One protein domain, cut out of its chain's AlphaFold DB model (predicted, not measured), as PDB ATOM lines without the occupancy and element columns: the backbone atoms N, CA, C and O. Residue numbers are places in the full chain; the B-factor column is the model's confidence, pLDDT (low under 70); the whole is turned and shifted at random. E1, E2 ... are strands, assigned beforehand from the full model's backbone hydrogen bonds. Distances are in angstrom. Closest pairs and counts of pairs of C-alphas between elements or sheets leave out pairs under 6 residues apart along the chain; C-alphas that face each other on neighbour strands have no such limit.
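AT A GLANCE: This is residues 43 to 104 of the 116 residues of an uncharacterized protein of Gossypium schwendimanii (UniProt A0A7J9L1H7). With little regular structure, the printed part is a thin rod: the hairpin E2 and E3 makes one end, the short strand pair E1 and E4 lies near the middle, and the unnamed residues 43 to 64 run out to the other end and fold back. The 62 residues hold four named strands, E1 to E4 in chain order, in two antiparallel two-stranded sheets; all strand, with 19 residues in named elements. It is only just loose, close to extended, with a radius of gyration of the C-alphas of 15.8 A, and spans 57 by 15 by 14 A.

IN THESE COORDINATES: E1, residues 65 to 67, begins at C-alpha (71.863, 31.906, 76.365) and measures 7.0 A. E2, residues 76 to 82, measures 16.9 A; E3, residues 87 to 92, 16.4 A. E4, residues 101 to 103, measures 7.0 A and ends at (73.392, 35.034, 73.608).

HOW THE PARTS SIT: E1 and E4 are antiparallel at 141 degrees, with N 66 and O 102 2.9 A apart, within hydrogen-bond range. E2 and E3 form a hairpin, antiparallel at 145 degrees; N 77 and O 91 are within range at 2.8 A. E1 and E3 are apart, as are E2 and E4.

THE WHOLE: The C-alphas farthest apart, of Asp 53 and Ser 84, are 57.0 A apart. The printed part has no cut, and no link is long. pLDDT is under 70 in residues 43 to 45 and 79 to 89.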
ATOM      1  N   GLY A  43      60.839  25.321  74.275       55.09
ATOM      2  CA  GLY A  43      62.027  26.104  74.581       55.09
ATOM      3  C   GLY A  43      63.168  25.134  74.854       55.09
ATOM      4  O   GLY A  43      63.072  24.314  75.767       55.09
ATOM      5  N   VAL A  44      64.196  25.164  74.004       57.19
ATOM      6  CA  VAL A  44      65.243  24.141  73.998       57.19
ATOM      7  C   VAL A  44      65.810  24.025  75.413       57.19
ATOM      8  O   VAL A  44      66.330  24.999  75.965       57.19
ATOM      9  N   SER A  45      65.673  22.849  76.033       63.44
ATOM     10  CA  SER A  45      66.195  22.576  77.370       63.44
ATOM     11  C   SER A  45      67.718  22.516  77.297       63.44
ATOM     12  O   SER A  45      68.316  21.457  77.115       63.44
ATOM     13  N   LEU A  46      68.357  23.679  77.355       74.44
ATOM     14  CA  LEU A  46      69.802  23.772  77.234       74.44
ATOM     15  C   LEU A  46      70.474  23.389  78.547       74.44
ATOM     16  O   LEU A  46      70.085  23.866  79.619       74.44
ATOM     17  N   ALA A  47      71.491  22.537  78.430       83.06
ATOM     18  CA  ALA A  47      72.332  22.135  79.541       83.06
ATOM     19  C   ALA A  47      73.058  23.349  80.132       83.06
ATOM     20  O   ALA A  47      73.502  24.258  79.423       83.06
ATOM     21  N   GLU A  48      73.173  23.358  81.451       89.12
ATOM     22  CA  GLU A  48      73.915  24.383  82.168       89.12
ATOM     23  C   GLU A  48      75.418  24.209  81.933       89.12
ATOM     24  O   GLU A  48      75.928  23.092  81.823       89.12
ATOM     25  N   LYS A  49      76.152  25.321  81.861       88.69
ATOM     26  CA  LYS A  49      77.611  25.293  81.750       88.69
ATOM     27  C   LYS A  49      78.237  25.044  83.120       88.69
ATOM     28  O   LYS A  49      77.752  25.540  84.136       88.69
ATOM     29  N   ILE A  50      79.367  24.341  83.136       88.81
ATOM     30  CA  ILE A  50      80.200  24.198  84.334       88.81
ATOM     31  C   ILE A  50      80.888  25.544  84.585       88.81
ATOM     32  O   ILE A  50      81.759  25.951  83.817       88.81
ATOM     33  N   VAL A  51      80.467  26.251  85.636       88.44
ATOM     34  CA  VAL A  51      80.971  27.597  85.979       88.44
ATOM     35  C   VAL A  51      81.903  27.621  87.198       88.44
ATOM     36  O   VAL A  51      82.443  28.677  87.523       88.44
ATOM     37  N   GLY A  52      82.147  26.465  87.828       88.19
ATOM     38  CA  GLY A  52      82.947  26.360  89.054       88.19
ATOM     39  C   GLY A  52      82.306  27.127  90.213       88.19
ATOM     40  O   GLY A  52      81.080  27.190  90.302       88.19
ATOM     41  N   ASP A  53      83.136  27.757  91.044       88.88
ATOM     42  CA  ASP A  53      82.701  28.581  92.185       88.88
ATOM     43  C   ASP A  53      82.211  29.981  91.779       88.88
ATOM     44  O   ASP A  53      81.816  30.788  92.624       88.88
ATOM     45  N   ASN A  54      82.223  30.301  90.480       89.81
ATOM     46  CA  ASN A  54      81.769  31.604  90.018       89.81
ATOM     47  C   ASN A  54      80.262  31.782  90.247       89.81
ATOM     48  O   ASN A  54      79.471  30.870  89.974       89.81
ATOM     49  N   PRO A  55      79.822  32.988  90.651       92.38
ATOM     50  CA  PRO A  55      78.409  33.266  90.833       92.38
ATOM     51  C   PRO A  55      77.670  33.109  89.501       92.38
ATOM     52  O   PRO A  55      77.971  33.771  88.498       92.38
ATOM     53  N   ARG A  56      76.672  32.223  89.501       93.06
ATOM     54  CA  ARG A  56      75.841  31.927  88.330       93.06
ATOM     55  C   ARG A  56      75.162  33.199  87.831       93.06
ATOM     56  O   ARG A  56      74.694  34.028  88.608       93.06
ATOM     57  N   CYS A  57      75.074  33.349  86.513       94.00
ATOM     58  CA  CYS A  57      74.298  34.433  85.924       94.00
ATOM     59  C   CYS A  57      72.810  34.155  86.161       94.00
ATOM     60  O   CYS A  57      72.292  33.159  85.659       94.00
ATOM     61  N   SER A  58      72.126  35.029  86.898       92.50
ATOM     62  CA  SER A  58      70.700  34.889  87.219       92.50
ATOM     63  C   SER A  58      69.808  34.914  85.976       92.50
ATOM     64  O   SER A  58      68.838  34.167  85.917       92.50
ATOM     65  N   ALA A  59      70.165  35.710  84.963       91.75
ATOM     66  CA  ALA A  59      69.371  35.852  83.744       91.75
ATOM     67  C   ALA A  59      69.333  34.587  82.872       91.75
ATOM     68  O   ALA A  59      68.304  34.289  82.277       91.75
ATOM     69  N   CYS A  60      70.435  33.833  82.786       92.31
ATOM     70  CA  CYS A  60      70.497  32.606  81.976       92.31
ATOM     71  C   CYS A  60      70.689  31.323  82.793       92.31
ATOM     72  O   CYS A  60      70.821  30.252  82.209       92.31
ATOM     73  N   GLN A  61      70.758  31.419  84.122       92.00
ATOM     74  CA  GLN A  61      70.952  30.294  85.044       92.00
ATOM     75  C   GLN A  61      72.136  29.388  84.659       92.00
ATOM     76  O   GLN A  61      72.049  28.168  84.685       92.00
ATOM     77  N   ALA A  62      73.261  29.997  84.281       93.06
ATOM     78  CA  ALA A  62      74.461  29.330  83.763       93.06
ATOM     79  C   ALA A  62      74.364  28.649  82.390       93.06
ATOM     80  O   ALA A  62      75.346  28.072  81.933       93.06
ATOM     81  N   LYS A  63      73.263  28.800  81.653       93.00
ATOM     82  CA  LYS A  63      73.162  28.315  80.263       93.00
ATOM     83  C   LYS A  63      73.965  29.176  79.280       93.00
ATOM     84  O   LYS A  63      74.410  28.706  78.239       93.00
ATOM     85  N   GLY A  64      74.170  30.456  79.598       92.44
ATOM     86  CA  GLY A  64      74.864  31.422  78.732       92.44
ATOM     87  C   GLY A  64      74.020  31.939  77.559       92.44
ATOM     88  O   GLY A  64      74.438  32.849  76.850       92.44
ATOM     89  N   VAL A  65      72.812  31.427  77.370       92.62
ATOM     90  CA  VAL A  65      71.863  31.906  76.365       92.62
ATOM     91  C   VAL A  65      70.484  32.063  76.993       92.62
ATOM     92  O   VAL A  65      70.210  31.494  78.051       92.62
ATOM     93  N   ILE A  66      69.647  32.869  76.356       91.69
ATOM     94  CA  ILE A  66      68.252  33.109  76.725       91.69
ATOM     95  C   ILE A  66      67.357  32.839  75.514       91.69
ATOM     96  O   ILE A  66      67.835  32.826  74.377       91.69
ATOM     97  N   LEU A  67      66.061  32.640  75.751       90.06
ATOM     98  CA  LEU A  67      65.092  32.437  74.679       90.06
ATOM     99  C   LEU A  67      65.099  33.639  73.726       90.06
ATOM    100  O   LEU A  67      65.096  34.792  74.164       90.06
ATOM    101  N   CYS A  68      65.082  33.381  72.421       89.38
ATOM    102  CA  CYS A  68      64.843  34.435  71.449       89.38
ATOM    103  C   CYS A  68      63.395  34.907  71.594       89.38
ATOM    104  O   CYS A  68      62.459  34.158  71.306       89.38
ATOM    105  N   THR A  69      63.221  36.149  72.035       88.50
ATOM    106  CA  THR A  69      61.905  36.761  72.240       88.50
ATOM    107  C   THR A  69      61.153  36.938  70.925       88.50
ATOM    108  O   THR A  69      59.948  36.723  70.891       88.50
ATOM    109  N   THR A  70      61.856  37.242  69.829       88.31
ATOM    110  CA  THR A  70      61.228  37.492  68.523       88.31
ATOM    111  C   THR A  70      60.547  36.262  67.936       88.31
ATOM    112  O   THR A  70      59.461  36.373  67.383       88.31
ATOM    113  N   CYS A  71      61.165  35.084  68.047       87.19
ATOM    114  CA  CYS A  71      60.578  33.840  67.539       87.19
ATOM    115  C   CYS A  71      59.956  32.981  68.649       87.19
ATOM    116  O   CYS A  71      59.663  31.810  68.405       87.19
ATOM    117  N   ALA A  72      59.841  33.506  69.876       87.12
ATOM    118  CA  ALA A  72      59.364  32.792  71.064       87.12
ATOM    119  C   ALA A  72      59.997  31.394  71.245       87.12
ATOM    120  O   ALA A  72      59.327  30.432  71.602       87.12
ATOM    121  N   GLY A  73      61.288  31.252  70.936       86.44
ATOM    122  CA  GLY A  73      61.975  29.959  71.031       86.44
ATOM    123  C   GLY A  73      61.820  29.004  69.848       86.44
ATOM    124  O   GLY A  73      62.565  28.035  69.775       86.44
ATOM    125  N   SER A  74      60.930  29.275  68.891       83.81
ATOM    126  CA  SER A  74      60.702  28.377  67.745       83.81
ATOM    127  C   SER A  74      61.862  28.332  66.747       83.81
ATOM    128  O   SER A  74      61.953  27.406  65.946       83.81
ATOM    129  N   GLY A  75      62.717  29.360  66.742       85.69
ATOM    130  CA  GLY A  75      63.742  29.560  65.717       85.69
ATOM    131  C   GLY A  75      63.167  29.905  64.342       85.69
ATOM    132  O   GLY A  75      63.890  29.923  63.348       85.69
ATOM    133  N   LEU A  76      61.865  30.150  64.243       82.62
ATOM    134  CA  LEU A  76      61.164  30.181  62.974       82.62
ATOM    135  C   LEU A  76      60.295  31.436  62.905       82.62
ATOM    136  O   LEU A  76      59.799  31.930  63.915       82.62
ATOM    137  N   TYR A  77      60.163  31.975  61.702       78.06
ATOM    138  CA  TYR A  77      59.230  33.037  61.371       78.06
ATOM    139  C   TYR A  77      58.227  32.469  60.372       78.06
ATOM    140  O   TYR A  77      58.586  31.676  59.497       78.06
ATOM    141  N   VAL A  78      56.963  32.818  60.563       72.94
ATOM    142  CA  VAL A  78      55.874  32.388  59.694       72.94
ATOM    143  C   VAL A  78      55.718  33.454  58.622       72.94
ATOM    144  O   VAL A  78      55.494  34.614  58.959       72.94
ATOM    145  N   ASP A  79      55.883  33.070  57.360       67.31
ATOM    146  CA  ASP A  79      55.732  33.972  56.225       67.31
ATOM    147  C   ASP A  79      54.540  33.554  55.356       67.31
ATOM    148  O   ASP A  79      54.339  32.373  55.049       67.31
ATOM    149  N   SER A  80      53.753  34.548  54.962       61.69
ATOM    150  CA  SER A  80      52.486  34.411  54.241       61.69
ATOM    151  C   SER A  80      52.685  34.543  52.725       61.69
ATOM    152  O   SER A  80      51.820  35.049  52.015       61.69
ATOM    153  N   ILE A  81      53.845  34.117  52.207       65.56
ATOM    154  CA  ILE A  81      54.272  34.353  50.811       65.56
ATOM    155  C   ILE A  81      53.237  33.843  49.788       65.56
ATOM    156  O   ILE A  81      53.110  34.404  48.702       65.56
ATOM    157  N   LEU A  82      52.476  32.801  50.135       63.12
ATOM    158  CA  LEU A  82      51.458  32.174  49.289       63.12
ATOM    159  C   LEU A  82      50.115  32.026  50.030       63.12
ATOM    160  O   LEU A  82      49.388  31.051  49.840       63.12
ATOM    161  N   GLU A  83      49.764  33.006  50.870       61.25
ATOM    162  CA  GLU A  83      48.535  32.989  51.684       61.25
ATOM    163  C   GLU A  83      47.263  32.810  50.848       61.25
ATOM    164  O   GLU A  83      46.356  32.077  51.236       61.25
ATOM    165  N   SER A  84      47.221  33.400  49.651       60.91
ATOM    166  CA  SER A  84      46.099  33.267  48.713       60.91
ATOM    167  C   SER A  84      45.925  31.853  48.145       60.91
ATOM    168  O   SER A  84      44.855  31.532  47.634       60.91
ATOM    169  N   GLN A  85      46.949  31.003  48.254       68.44
ATOM    170  CA  GLN A  85      46.907  29.577  47.918       68.44
ATOM    171  C   GLN A  85      46.713  28.697  49.167       68.44
ATOM    172  O   GLN A  85      46.733  27.475  49.063       68.44
ATOM    173  N   GLY A  86      46.548  29.301  50.351       65.44
ATOM    174  CA  GLY A  86      46.456  28.589  51.627       65.44
ATOM    175  C   GLY A  86      47.788  28.005  52.107       65.44
ATOM    176  O   GLY A  86      47.789  27.127  52.968       65.44
ATOM    177  N   ILE A  87      48.921  28.460  51.560       68.88
ATOM    178  CA  ILE A  87      50.251  27.925  51.874       68.88
ATOM    179  C   ILE A  87      50.970  28.872  52.836       68.88
ATOM    180  O   ILE A  87      51.257  30.023  52.508       68.88
ATOM    181  N   ILE A  88      51.313  28.345  54.010       69.81
ATOM    182  CA  ILE A  88      52.105  29.038  55.027       69.81
ATOM    183  C   ILE A  88      53.526  28.476  55.002       69.81
ATOM    184  O   ILE A  88      53.728  27.279  55.211       69.81
ATOM    185  N   VAL A  89      54.525  29.331  54.764       69.38
ATOM    186  CA  VAL A  89      55.931  28.910  54.716       69.38
ATOM    187  C   VAL A  89      56.613  29.239  56.036       69.38
ATOM    188  O   VAL A  89      56.575  30.369  56.522       69.38
ATOM    189  N   LYS A  90      57.282  28.245  56.622       71.88
ATOM    190  CA  LYS A  90      58.060  28.409  57.850       71.88
ATOM    191  C   LYS A  90      59.529  28.626  57.498       71.88
ATOM    192  O   LYS A  90      60.207  27.711  57.033       71.88
ATOM    193  N   VAL A  91      60.031  29.834  57.723       79.50
ATOM    194  CA  VAL A  91      61.426  30.198  57.432       79.50
ATOM    195  C   VAL A  91      62.238  30.311  58.716       79.50
ATOM    196  O   VAL A  91      61.716  30.659  59.774       79.50
ATOM    197  N   ARG A  92      63.542  30.019  58.656       83.75
ATOM    198  CA  ARG A  92      64.440  30.196  59.809       83.75
ATOM    199  C   ARG A  92      64.551  31.670  60.169       83.75
ATOM    200  O   ARG A  92      64.903  32.492  59.326       83.75
ATOM    201  N   TYR A  93      64.314  31.994  61.438       86.88
ATOM    202  CA  TYR A  93      64.491  33.353  61.922       86.88
ATOM    203  C   TYR A  93      65.982  33.703  61.974       86.88
ATOM    204  O   TYR A  93      66.740  33.162  62.789       86.88
ATOM    205  N   LEU A  94      66.392  34.636  61.112       87.00
ATOM    206  CA  LEU A  94      67.791  35.029  60.935       87.00
ATOM    207  C   LEU A  94      68.412  35.613  62.208       87.00
ATOM    208  O   LEU A  94      69.573  35.333  62.491       87.00
ATOM    209  N   GLY A  95      67.641  36.344  63.022       88.25
ATOM    210  CA  GLY A  95      68.165  37.000  64.226       88.25
ATOM    211  C   GLY A  95      68.738  36.037  65.277       88.25
ATOM    212  O   GLY A  95      69.653  36.405  66.004       88.25
ATOM    213  N   CYS A  96      68.251  34.793  65.331       89.62
ATOM    214  CA  CYS A  96      68.775  33.745  66.222       89.62
ATOM    215  C   CYS A  96      69.440  32.575  65.471       89.62
ATOM    216  O   CYS A  96      69.710  31.527  66.065       89.62
ATOM    217  N   GLY A  97      69.641  32.704  64.152       86.88
ATOM    218  CA  GLY A  97      70.168  31.629  63.300       86.88
ATOM    219  C   GLY A  97      69.280  30.380  63.232       86.88
ATOM    220  O   GLY A  97      69.752  29.291  62.916       86.88
ATOM    221  N   GLY A  98      67.999  30.511  63.572       86.19
ATOM    222  CA  GLY A  98      67.063  29.395  63.663       86.19
ATOM    223  C   GLY A  98      67.194  28.508  64.903       86.19
ATOM    224  O   GLY A  98      66.556  27.465  64.963       86.19
ATOM    225  N   THR A  99      67.997  28.900  65.896       87.12
ATOM    226  CA  THR A  99      68.212  28.099  67.119       87.12
ATOM    227  C   THR A  99      67.165  28.333  68.208       87.12
ATOM    228  O   THR A  99      67.165  27.638  69.224       87.12
ATOM    229  N   GLY A 100      66.330  29.365  68.056       88.38
ATOM    230  CA  GLY A 100      65.361  29.767  69.075       88.38
ATOM    231  C   GLY A 100      65.978  30.434  70.306       88.38
ATOM    232  O   GLY A 100      65.255  30.814  71.222       88.38
ATOM    233  N   ASN A 101      67.298  30.621  70.342       90.38
ATOM    234  CA  ASN A 101      68.014  31.166  71.488       90.38
ATOM    235  C   ASN A 101      68.973  32.272  71.049       90.38
ATOM    236  O   ASN A 101      69.509  32.256  69.942       90.38
ATOM    237  N   VAL A 102      69.200  33.242  71.927       92.31
ATOM    238  CA  VAL A 102      70.169  34.321  71.721       92.31
ATOM    239  C   VAL A 102      71.163  34.361  72.871       92.31
ATOM    240  O   VAL A 102      70.889  33.912  73.985       92.31
ATOM    241  N   MET A 103      72.350  34.892  72.599       93.50
ATOM    242  CA  MET A 103      73.392  35.034  73.608       93.50
ATOM    243  C   MET A 103      72.892  35.876  74.786       93.50
ATOM    244  O   MET A 103      72.309  36.941  74.594       93.50
ATOM    245  N   CYS A 104      73.136  35.411  76.013       93.56
ATOM    246  CA  CYS A 104      72.787  36.181  77.200       93.56
ATOM    247  C   CYS A 104      73.666  37.434  77.266       93.56
ATOM    248  O   CYS A 104      74.883  37.326  77.442       93.56
TER     249      CYS A 104